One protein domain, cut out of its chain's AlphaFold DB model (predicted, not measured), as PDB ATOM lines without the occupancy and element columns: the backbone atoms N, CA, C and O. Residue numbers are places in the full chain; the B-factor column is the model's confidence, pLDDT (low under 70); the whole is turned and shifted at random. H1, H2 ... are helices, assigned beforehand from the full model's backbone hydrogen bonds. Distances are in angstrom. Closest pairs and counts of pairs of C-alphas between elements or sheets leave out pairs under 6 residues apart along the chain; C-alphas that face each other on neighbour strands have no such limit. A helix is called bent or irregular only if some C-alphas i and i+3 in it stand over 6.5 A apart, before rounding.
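This is residues 11 to 79 of the 79 residues of an uncharacterized protein of Fischerella sp. NIES-3754 (UniProt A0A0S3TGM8). One long helix, H2, reaches out as an arm from a small body in which the short helix H1 and two long stretches without a named element lie together. Residues 52 to 57 of H2 pack on H1 at a steep angle, and residues 59 to 79, of which 59 to 78 belong to H2, stick out free. The printed part has 69 residues with two named helices, H1 then H2, and no named strand; its class is all helix. It is extended, with a radius of gyration of the C-alphas of 17.1 A, and spans 57 by 21 by 18 A, much of the length coming from the free arm.

Find C-alpha 52 at (49.164, -26.117, -55.238); from there H2, residues 52 to 78, runs 37.7 A to C-alpha 78 at (70.102, -42.991, -28.882). H2 is neither bent nor irregular, but only just: C-alphas 75 and 78 are 6.1 A apart. Go back to C-alpha 30 at (42.920, -27.958, -49.973), where H1, residues 30 to 38, begins its 12.6 A.

Look at residues 52 to 57, with which alone H2 touches H1. The closest C-alphas of the two helices are those of Asn 31 and Gly 54, 4.4 A apart. Their lines stand at a steep tilt of 67 degrees, only just short of about perpendicular, and they run the same way. In H1 and H2 every O i to N i+4 pair is within hydrogen-bond range.

The two C-alphas farthest apart, those of Asp 11 and Met 79, are 56.7 A apart. Without the free stretch, the body of 48 residues spans 31 by 18 by 14 A. The printed part has no cut, and the link from H1 to H2, 13 residues, is long. Mean pLDDT of the printed part is 93.9; look at Leu 12 for the one printed residue under 70.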
ATOM      1  N   ASP A  11      24.994 -11.522 -44.435       70.38
ATOM      2  CA  ASP A  11      25.868 -12.697 -44.365       70.38
ATOM      3  C   ASP A  11      27.203 -12.483 -45.112       70.38
ATOM      4  O   ASP A  11      28.149 -13.251 -44.946       70.38
ATOM      5  N   LEU A  12      27.325 -11.408 -45.905       69.38
ATOM      6  CA  LEU A  12      28.598 -10.980 -46.505       69.38
ATOM      7  C   LEU A  12      29.503 -10.254 -45.498       69.38
ATOM      8  O   LEU A  12      30.703 -10.129 -45.735       69.38
ATOM      9  N   LEU A  13      28.939  -9.764 -44.389       74.06
ATOM     10  CA  LEU A  13      29.644  -9.008 -43.358       74.06
ATOM     11  C   LEU A  13      29.950  -9.929 -42.174       74.06
ATOM     12  O   LEU A  13      29.298  -9.880 -41.135       74.06
ATOM     13  N   GLY A  14      30.938 -10.804 -42.346       85.50
ATOM     14  CA  GLY A  14      31.384 -11.702 -41.287       85.50
ATOM     15  C   GLY A  14      32.256 -12.854 -41.786       85.50
ATOM     16  O   GLY A  14      32.435 -13.011 -43.001       85.50
ATOM     17  N   PRO A  15      32.782 -13.666 -40.849       91.94
ATOM     18  CA  PRO A  15      33.612 -14.814 -41.180       91.94
ATOM     19  C   PRO A  15      32.881 -15.783 -42.107       91.94
ATOM     20  O   PRO A  15      31.719 -16.119 -41.856       91.94
ATOM     21  N   VAL A  16      33.570 -16.269 -43.144       92.44
ATOM     22  CA  VAL A  16      33.017 -17.239 -44.108       92.44
ATOM     23  C   VAL A  16      32.394 -18.446 -43.407       92.44
ATOM     24  O   VAL A  16      31.309 -18.876 -43.793       92.44
ATOM     25  N   VAL A  17      33.014 -18.936 -42.331       92.38
ATOM     26  CA  VAL A  17      32.549 -20.135 -41.610       92.38
ATOM     27  C   VAL A  17      31.161 -20.004 -40.976       92.38
ATOM     28  O   VAL A  17      30.541 -21.015 -40.658       92.38
ATOM     29  N   PHE A  18      30.652 -18.785 -40.780       91.94
ATOM     30  CA  PHE A  18      29.311 -18.558 -40.230       91.94
ATOM     31  C   PHE A  18      28.249 -18.302 -41.300       91.94
ATOM     32  O   PHE A  18      27.073 -18.152 -40.963       91.94
ATOM     33  N   ARG A  19      28.630 -18.266 -42.582       91.50
ATOM     34  CA  ARG A  19      27.670 -18.074 -43.671       91.50
ATOM     35  C   ARG A  19      26.728 -19.282 -43.766       91.50
ATOM     36  O   ARG A  19      27.176 -20.416 -43.580       91.50
ATOM     37  N   PRO A  20      25.433 -19.075 -44.072       89.75
ATOM     38  CA  PRO A  20      24.481 -20.177 -44.215       89.75
ATOM     39  C   PRO A  20      24.922 -21.234 -45.232       89.75
ATOM     40  O   PRO A  20      24.768 -22.422 -44.972       89.75
ATOM     41  N   ASP A  21      25.512 -20.819 -46.354       88.19
ATOM     42  CA  ASP A  21      25.979 -21.736 -47.401       88.19
ATOM     43  C   ASP A  21      27.093 -22.658 -46.889       88.19
ATOM     44  O   ASP A  21      27.023 -23.873 -47.073       88.19
ATOM     45  N   PHE A  22      28.044 -22.100 -46.133       90.94
ATOM     46  CA  PHE A  22      29.134 -22.856 -45.520       90.94
ATOM     47  C   PHE A  22      28.608 -23.917 -44.540       90.94
ATOM     48  O   PHE A  22      29.023 -25.077 -44.566       90.94
ATOM     49  N   ASN A  23      27.622 -23.536 -43.720       87.06
ATOM     50  CA  ASN A  23      26.971 -24.421 -42.748       87.06
ATOM     51  C   ASN A  23      26.081 -25.508 -43.380       87.06
ATOM     52  O   ASN A  23      25.639 -26.414 -42.673       87.06
ATOM     53  N   ASN A  24      25.858 -25.478 -44.697       91.81
ATOM     54  CA  ASN A  24      25.170 -26.531 -45.449       91.81
ATOM     55  C   ASN A  24      26.156 -27.509 -46.116       91.81
ATOM     56  O   ASN A  24      25.933 -27.973 -47.234       91.81
ATOM     57  N   PHE A  25      27.234 -27.855 -45.402       89.00
ATOM     58  CA  PHE A  25      28.273 -28.793 -45.845       89.00
ATOM     59  C   PHE A  25      28.947 -28.373 -47.158       89.00
ATOM     60  O   PHE A  25      29.144 -29.194 -48.063       89.00
ATOM     61  N   GLU A  26      29.310 -27.094 -47.262       91.81
ATOM     62  CA  GLU A  26      30.067 -26.601 -48.409       91.81
ATOM     63  C   GLU A  26      31.370 -27.395 -48.574       91.81
ATOM     64  O   GLU A  26      32.136 -27.618 -47.632       91.81
ATOM     65  N   LYS A  27      31.619 -27.867 -49.800       94.31
ATOM     66  CA  LYS A  27      32.852 -28.585 -50.117       94.31
ATOM     67  C   LYS A  27      33.993 -27.584 -50.213       94.31
ATOM     68  O   LYS A  27      34.022 -26.776 -51.135       94.31
ATOM     69  N   VAL A  28      34.963 -27.716 -49.320       94.06
ATOM     70  CA  VAL A  28      36.212 -26.953 -49.366       94.06
ATOM     71  C   VAL A  28      37.332 -27.784 -49.982       94.06
ATOM     72  O   VAL A  28      37.477 -28.977 -49.705       94.06
ATOM     73  N   ASN A  29      38.134 -27.154 -50.833       95.12
ATOM     74  CA  ASN A  29      39.355 -27.743 -51.364       95.12
ATOM     75  C   ASN A  29      40.547 -27.521 -50.412       95.12
ATOM     76  O   ASN A  29      40.426 -26.929 -49.338       95.12
ATOM     77  N   LEU A  30      41.726 -28.003 -50.814       96.75
ATOM     78  CA  LEU A  30      42.920 -27.958 -49.973       96.75
ATOM     79  C   LEU A  30      43.409 -26.525 -49.687       96.75
ATOM     80  O   LEU A  30      43.783 -26.231 -48.554       96.75
ATOM     81  N   ASN A  31      43.386 -25.622 -50.674       97.62
ATOM     82  CA  ASN A  31      43.747 -24.216 -50.456       97.62
ATOM     83  C   ASN A  31      42.708 -23.494 -49.606       97.62
ATOM     84  O   ASN A  31      43.087 -22.674 -48.772       97.62
ATOM     85  N   GLN A  32      41.422 -23.802 -49.775       96.69
ATOM     86  CA  GLN A  32      40.363 -23.225 -48.952       96.69
ATOM     87  C   GLN A  32      40.515 -23.637 -47.489       96.69
ATOM     88  O   GLN A  32      40.465 -22.783 -46.608       96.69
ATOM     89  N   ALA A  33      40.815 -24.910 -47.219       96.75
ATOM     90  CA  ALA A  33      41.089 -25.381 -45.862       96.75
ATOM     91  C   ALA A  33      42.263 -24.623 -45.212       96.75
ATOM     92  O   ALA A  33      42.151 -24.150 -44.080       96.75
ATOM     93  N   TRP A  34      43.369 -24.441 -45.940       98.06
ATOM     94  CA  TRP A  34      44.511 -23.664 -45.450       98.06
ATOM     95  C   TRP A  34      44.219 -22.161 -45.332       98.06
ATOM     96  O   TRP A  34      44.688 -21.525 -44.391       98.06
ATOM     97  N   SER A  35      43.410 -21.590 -46.226       97.56
ATOM     98  CA  SER A  35      42.973 -20.189 -46.145       97.56
ATOM     99  C   SER A  35      42.153 -19.953 -44.882       97.56
ATOM    100  O   SER A  35      42.445 -19.034 -44.119       97.56
ATOM    101  N   LEU A  36      41.193 -20.838 -44.605       96.81
ATOM    102  CA  LEU A  36      40.398 -20.806 -43.381       96.81
ATOM    103  C   LEU A  36      41.283 -20.956 -42.140       96.81
ATOM    104  O   LEU A  36      41.090 -20.231 -41.169       96.81
ATOM    105  N   PHE A  37      42.281 -21.842 -42.174       96.88
ATOM    106  CA  PHE A  37      43.230 -21.995 -41.071       96.88
ATOM    107  C   PHE A  37      44.017 -20.703 -40.800       96.88
ATOM    108  O   PHE A  37      44.007 -20.207 -39.673       96.88
ATOM    109  N   PHE A  38      44.651 -20.111 -41.819       96.75
ATOM    110  CA  PHE A  38      45.466 -18.900 -41.645       96.75
ATOM    111  C   PHE A  38      44.650 -17.654 -41.302       96.75
ATOM    112  O   PHE A  38      45.171 -16.729 -40.681       96.75
ATOM    113  N   THR A  39      43.378 -17.622 -41.694       96.31
ATOM    114  CA  THR A  39      42.490 -16.477 -41.462       96.31
ATOM    115  C   THR A  39      41.567 -16.670 -40.265       96.31
ATOM    116  O   THR A  39      40.695 -15.834 -40.037       96.31
ATOM    117  N   ALA A  40      41.723 -17.759 -39.506       95.19
ATOM    118  CA  ALA A  40      40.821 -18.131 -38.418       95.19
ATOM    119  C   ALA A  40      39.334 -18.145 -38.846       95.19
ATOM    120  O   ALA A  40      38.452 -17.674 -38.127       95.19
ATOM    121  N   GLY A  41      39.059 -18.667 -40.043       93.62
ATOM    122  CA  GLY A  41      37.718 -18.824 -40.605       93.62
ATOM    123  C   GLY A  41      37.133 -17.572 -41.262       93.62
ATOM    124  O   GLY A  41      35.970 -17.592 -41.672       93.62
ATOM    125  N   GLN A  42      37.902 -16.486 -41.364       93.75
ATOM    126  CA  GLN A  42      37.418 -15.235 -41.949       93.75
ATOM    127  C   GLN A  42      37.249 -15.328 -43.464       93.75
ATOM    128  O   GLN A  42      36.238 -14.855 -43.975       93.75
ATOM    129  N   GLU A  43      38.203 -15.947 -44.161       93.75
ATOM    130  CA  GLU A  43      38.270 -15.951 -45.622       93.75
ATOM    131  C   GLU A  43      38.755 -17.311 -46.143       93.75
ATOM    132  O   GLU A  43      39.816 -17.805 -45.754       93.75
ATOM    133  N   ASP A  44      37.992 -17.919 -47.053       93.19
ATOM    134  CA  ASP A  44      38.314 -19.215 -47.655       93.19
ATOM    135  C   ASP A  44      39.091 -19.080 -48.971       93.19
ATOM    136  O   ASP A  44      39.664 -20.059 -49.438       93.19
ATOM    137  N   LYS A  45      39.175 -17.885 -49.570       93.12
ATOM    138  CA  LYS A  45      39.808 -17.689 -50.890       93.12
ATOM    139  C   LYS A  45      41.170 -17.007 -50.840       93.12
ATOM    140  O   LYS A  45      41.721 -16.690 -51.893       93.12
ATOM    141  N   LEU A  46      41.740 -16.811 -49.648       94.69
ATOM    142  CA  LEU A  46      43.022 -16.116 -49.471       94.69
ATOM    143  C   LEU A  46      44.155 -16.740 -50.307       94.69
ATOM    144  O   LEU A  46      44.959 -16.018 -50.888       94.69
ATOM    145  N   LEU A  47      44.209 -18.072 -50.391       94.69
ATOM    146  CA  LEU A  47      45.223 -18.811 -51.154       94.69
ATOM    147  C   LEU A  47      44.793 -19.121 -52.601       94.69
ATOM    148  O   LEU A  47      45.458 -19.898 -53.289       94.69
ATOM    149  N   GLY A  48      43.687 -18.542 -53.074       91.81
ATOM    150  CA  GLY A  48      43.123 -18.812 -54.396       91.81
ATOM    151  C   GLY A  48      42.397 -20.158 -54.507       91.81
ATOM    152  O   GLY A  48      42.260 -20.902 -53.538       91.81
ATOM    153  N   GLN A  49      41.900 -20.452 -55.713       88.62
ATOM    154  CA  GLN A  49      41.074 -21.638 -55.991       88.62
ATOM    155  C   GLN A  49      41.870 -22.879 -56.408       88.62
ATOM    156  O   GLN A  49      41.335 -23.985 -56.349       88.62
ATOM    157  N   GLU A  50      43.130 -22.709 -56.809       92.56
ATOM    158  CA  GLU A  50      44.019 -23.822 -57.151       92.56
ATOM    159  C   GLU A  50      44.358 -24.672 -55.919       92.56
ATOM    160  O   GLU A  50      43.988 -24.327 -54.807       92.56
ATOM    161  N   ILE A  51      45.054 -25.798 -56.087       95.31
ATOM    162  CA  ILE A  51      45.379 -26.721 -54.974       95.31
ATOM    163  C   ILE A  51      46.867 -26.747 -54.595       95.31
ATOM    164  O   ILE A  51      47.275 -27.485 -53.695       95.31
ATOM    165  N   GLU A  52      47.704 -25.999 -55.311       96.31
ATOM    166  CA  GLU A  52      49.164 -26.117 -55.238       96.31
ATOM    167  C   GLU A  52      49.735 -25.640 -53.899       96.31
ATOM    168  O   GLU A  52      50.522 -26.358 -53.279       96.31
ATOM    169  N   LEU A  53      49.297 -24.478 -53.403       97.00
ATOM    170  CA  LEU A  53      49.751 -23.947 -52.112       97.00
ATOM    171  C   LEU A  53      49.328 -24.851 -50.952       97.00
ATOM    172  O   LEU A  53      50.113 -25.121 -50.046       97.00
ATOM    173  N   GLY A  54      48.119 -25.398 -51.003       97.25
ATOM    174  CA  GLY A  54      47.617 -26.346 -50.024       97.25
ATOM    175  C   GLY A  54      48.432 -27.635 -50.022       97.25
ATOM    176  O   GLY A  54      48.754 -28.156 -48.952       97.25
ATOM    177  N   ARG A  55      48.842 -28.135 -51.198       98.19
ATOM    178  CA  ARG A  55      49.769 -29.277 -51.293       98.19
ATOM    179  C   ARG A  55      51.126 -28.935 -50.690       98.19
ATOM    180  O   ARG A  55      51.668 -29.744 -49.939       98.19
ATOM    181  N   PHE A  56      51.650 -27.747 -50.981       97.94
ATOM    182  CA  PHE A  56      52.911 -27.269 -50.423       97.94
ATOM    183  C   PHE A  56      52.876 -27.238 -48.888       97.94
ATOM    184  O   PHE A  56      53.705 -27.891 -48.256       97.94
ATOM    185  N   PHE A  57      51.890 -26.569 -48.282       98.12
ATOM    186  CA  PHE A  57      51.778 -26.475 -46.821       98.12
ATOM    187  C   PHE A  57      51.549 -27.834 -46.157       98.12
ATOM    188  O   PHE A  57      52.136 -28.116 -45.113       98.12
ATOM    189  N   THR A  58      50.757 -28.705 -46.785       98.44
ATOM    190  CA  THR A  58      50.528 -30.068 -46.283       98.44
ATOM    191  C   THR A  58      51.831 -30.866 -46.242       98.44
ATOM    192  O   THR A  58      52.174 -31.438 -45.209       98.44
ATOM    193  N   ASN A  59      52.597 -30.861 -47.334       98.56
ATOM    194  CA  ASN A  59      53.877 -31.566 -47.392       98.56
ATOM    195  C   ASN A  59      54.918 -30.950 -46.447       98.56
ATOM    196  O   ASN A  59      55.685 -31.684 -45.827       98.56
ATOM    197  N   LEU A  60      54.920 -29.622 -46.290       98.50
ATOM    198  CA  LEU A  60      55.791 -28.927 -45.345       98.50
ATOM    199  C   LEU A  60      55.503 -29.348 -43.897       98.50
ATOM    200  O   LEU A  60      56.433 -29.677 -43.162       98.50
ATOM    201  N   LEU A  61      54.228 -29.390 -43.497       98.44
ATOM    202  CA  LEU A  61      53.827 -29.821 -42.155       98.44
ATOM    203  C   LEU A  61      54.247 -31.273 -41.884       98.44
ATOM    204  O   LEU A  61      54.788 -31.568 -40.817       98.44
ATOM    205  N   ILE A  62      54.054 -32.164 -42.863       98.62
ATOM    206  CA  ILE A  62      54.497 -33.562 -42.779       98.62
ATOM    207  C   ILE A  62      56.019 -33.637 -42.610       98.62
ATOM    208  O   ILE A  62      56.501 -34.357 -41.738       98.62
ATOM    209  N   ALA A  63      56.782 -32.874 -43.398       98.75
ATOM    210  CA  ALA A  63      58.239 -32.858 -43.314       98.75
ATOM    211  C   ALA A  63      58.733 -32.368 -41.944       98.75
ATOM    212  O   ALA A  63      59.633 -32.980 -41.366       98.75
ATOM    213  N   ILE A  64      58.120 -31.320 -41.387       98.69
ATOM    214  CA  ILE A  64      58.443 -30.818 -40.044       98.69
ATOM    215  C   ILE A  64      58.136 -31.883 -38.989       98.69
ATOM    216  O   ILE A  64      58.993 -32.188 -38.163       98.69
ATOM    217  N   GLY A  65      56.947 -32.489 -39.035       98.56
ATOM    218  CA  GLY A  65      56.559 -33.533 -38.085       98.56
ATOM    219  C   GLY A  65      57.487 -34.748 -38.141       98.56
ATOM    220  O   GLY A  65      57.930 -35.246 -37.106       98.56
ATOM    221  N   PHE A  66      57.837 -35.193 -39.348       98.69
ATOM    222  CA  PHE A  66      58.718 -36.339 -39.552       98.69
ATOM    223  C   PHE A  66      60.149 -36.058 -39.082       98.69
ATOM    224  O   PHE A  66      60.697 -36.811 -38.277       98.69
ATOM    225  N   THR A  67      60.744 -34.952 -39.532       98.50
ATOM    226  CA  THR A  67      62.123 -34.590 -39.163       98.50
ATOM    227  C   THR A  67      62.249 -34.265 -37.676       98.50
ATOM    228  O   THR A  67      63.188 -34.733 -37.034       98.50
ATOM    229  N   GLY A  68      61.276 -33.553 -37.099       98.25
ATOM    230  CA  GLY A  68      61.216 -33.276 -35.665       98.25
ATOM    231  C   GLY A  68      61.098 -34.548 -34.824       98.25
ATOM    232  O   GLY A  68      61.785 -34.676 -33.813       98.25
ATOM    233  N   SER A  69      60.301 -35.524 -35.271       98.19
ATOM    234  CA  SER A  69      60.183 -36.818 -34.587       98.19
ATOM    235  C   SER A  69      61.495 -37.603 -34.622       98.19
ATOM    236  O   SER A  69      61.933 -38.103 -33.588       98.19
ATOM    237  N   LEU A  70      62.161 -37.672 -35.781       98.12
ATOM    238  CA  LEU A  70      63.466 -38.335 -35.902       98.12
ATOM    239  C   LEU A  70      64.527 -37.674 -35.018       98.12
ATOM    240  O   LEU A  70      65.268 -38.369 -34.324       98.12
ATOM    241  N   TRP A  71      64.574 -36.341 -35.013       97.94
ATOM    242  CA  TRP A  71      65.475 -35.578 -34.154       97.94
ATOM    243  C   TRP A  71      65.228 -35.884 -32.673       97.94
ATOM    244  O   TRP A  71      66.162 -36.212 -31.941       97.94
ATOM    245  N   ALA A  72      63.968 -35.830 -32.236       98.12
ATOM    246  CA  ALA A  72      63.598 -36.116 -30.856       98.12
ATOM    247  C   ALA A  72      63.968 -37.549 -30.449       98.12
ATOM    248  O   ALA A  72      64.477 -37.751 -29.351       98.12
ATOM    249  N   ILE A  73      63.761 -38.539 -31.320       98.12
ATOM    250  CA  ILE A  73      64.148 -39.927 -31.036       98.12
ATOM    251  C   ILE A  73      65.668 -40.045 -30.891       98.12
ATOM    252  O   ILE A  73      66.144 -40.651 -29.934       98.12
ATOM    253  N   TYR A  74      66.430 -39.447 -31.808       98.06
ATOM    254  CA  TYR A  74      67.888 -39.535 -31.794       98.06
ATOM    255  C   TYR A  74      68.487 -38.973 -30.498       98.06
ATOM    256  O   TYR A  74      69.244 -39.667 -29.823       98.06
ATOM    257  N   PHE A  75      68.107 -37.754 -30.111       97.38
ATOM    258  CA  PHE A  75      68.712 -37.080 -28.956       97.38
ATOM    259  C   PHE A  75      68.173 -37.525 -27.594       97.38
ATOM    260  O   PHE A  75      68.839 -37.284 -26.596       97.38
ATOM    261  N   ASN A  76      66.984 -38.130 -27.529       97.25
ATOM    262  CA  ASN A  76      66.411 -38.563 -26.248       97.25
ATOM    263  C   ASN A  76      66.588 -40.062 -25.969       97.25
ATOM    264  O   ASN A  76      66.412 -40.484 -24.826       97.25
ATOM    265  N   HIS A  77      66.851 -40.881 -26.993       94.06
ATOM    266  CA  HIS A  77      66.883 -42.340 -26.842       94.06
ATOM    267  C   HIS A  77      68.145 -43.020 -27.378       94.06
ATOM    268  O   HIS A  77      68.395 -44.160 -26.991       94.06
ATOM    269  N   ILE A  78      68.906 -42.383 -28.274       94.00
ATOM    270  CA  ILE A  78      70.102 -42.991 -28.882       94.00
ATOM    271  C   ILE A  78      71.385 -42.349 -28.350       94.00
ATOM    272  O   ILE A  78      72.340 -43.070 -28.061       94.00
ATOM    273  N   MET A  79      71.412 -41.018 -28.257       76.88
ATOM    274  CA  MET A  79      72.508 -40.252 -27.655       76.88
ATOM    275  C   MET A  79      72.363 -40.186 -26.136       76.88
ATOM    276  O   MET A  79      73.403 -40.338 -25.458       76.88
TER     277      MET A  79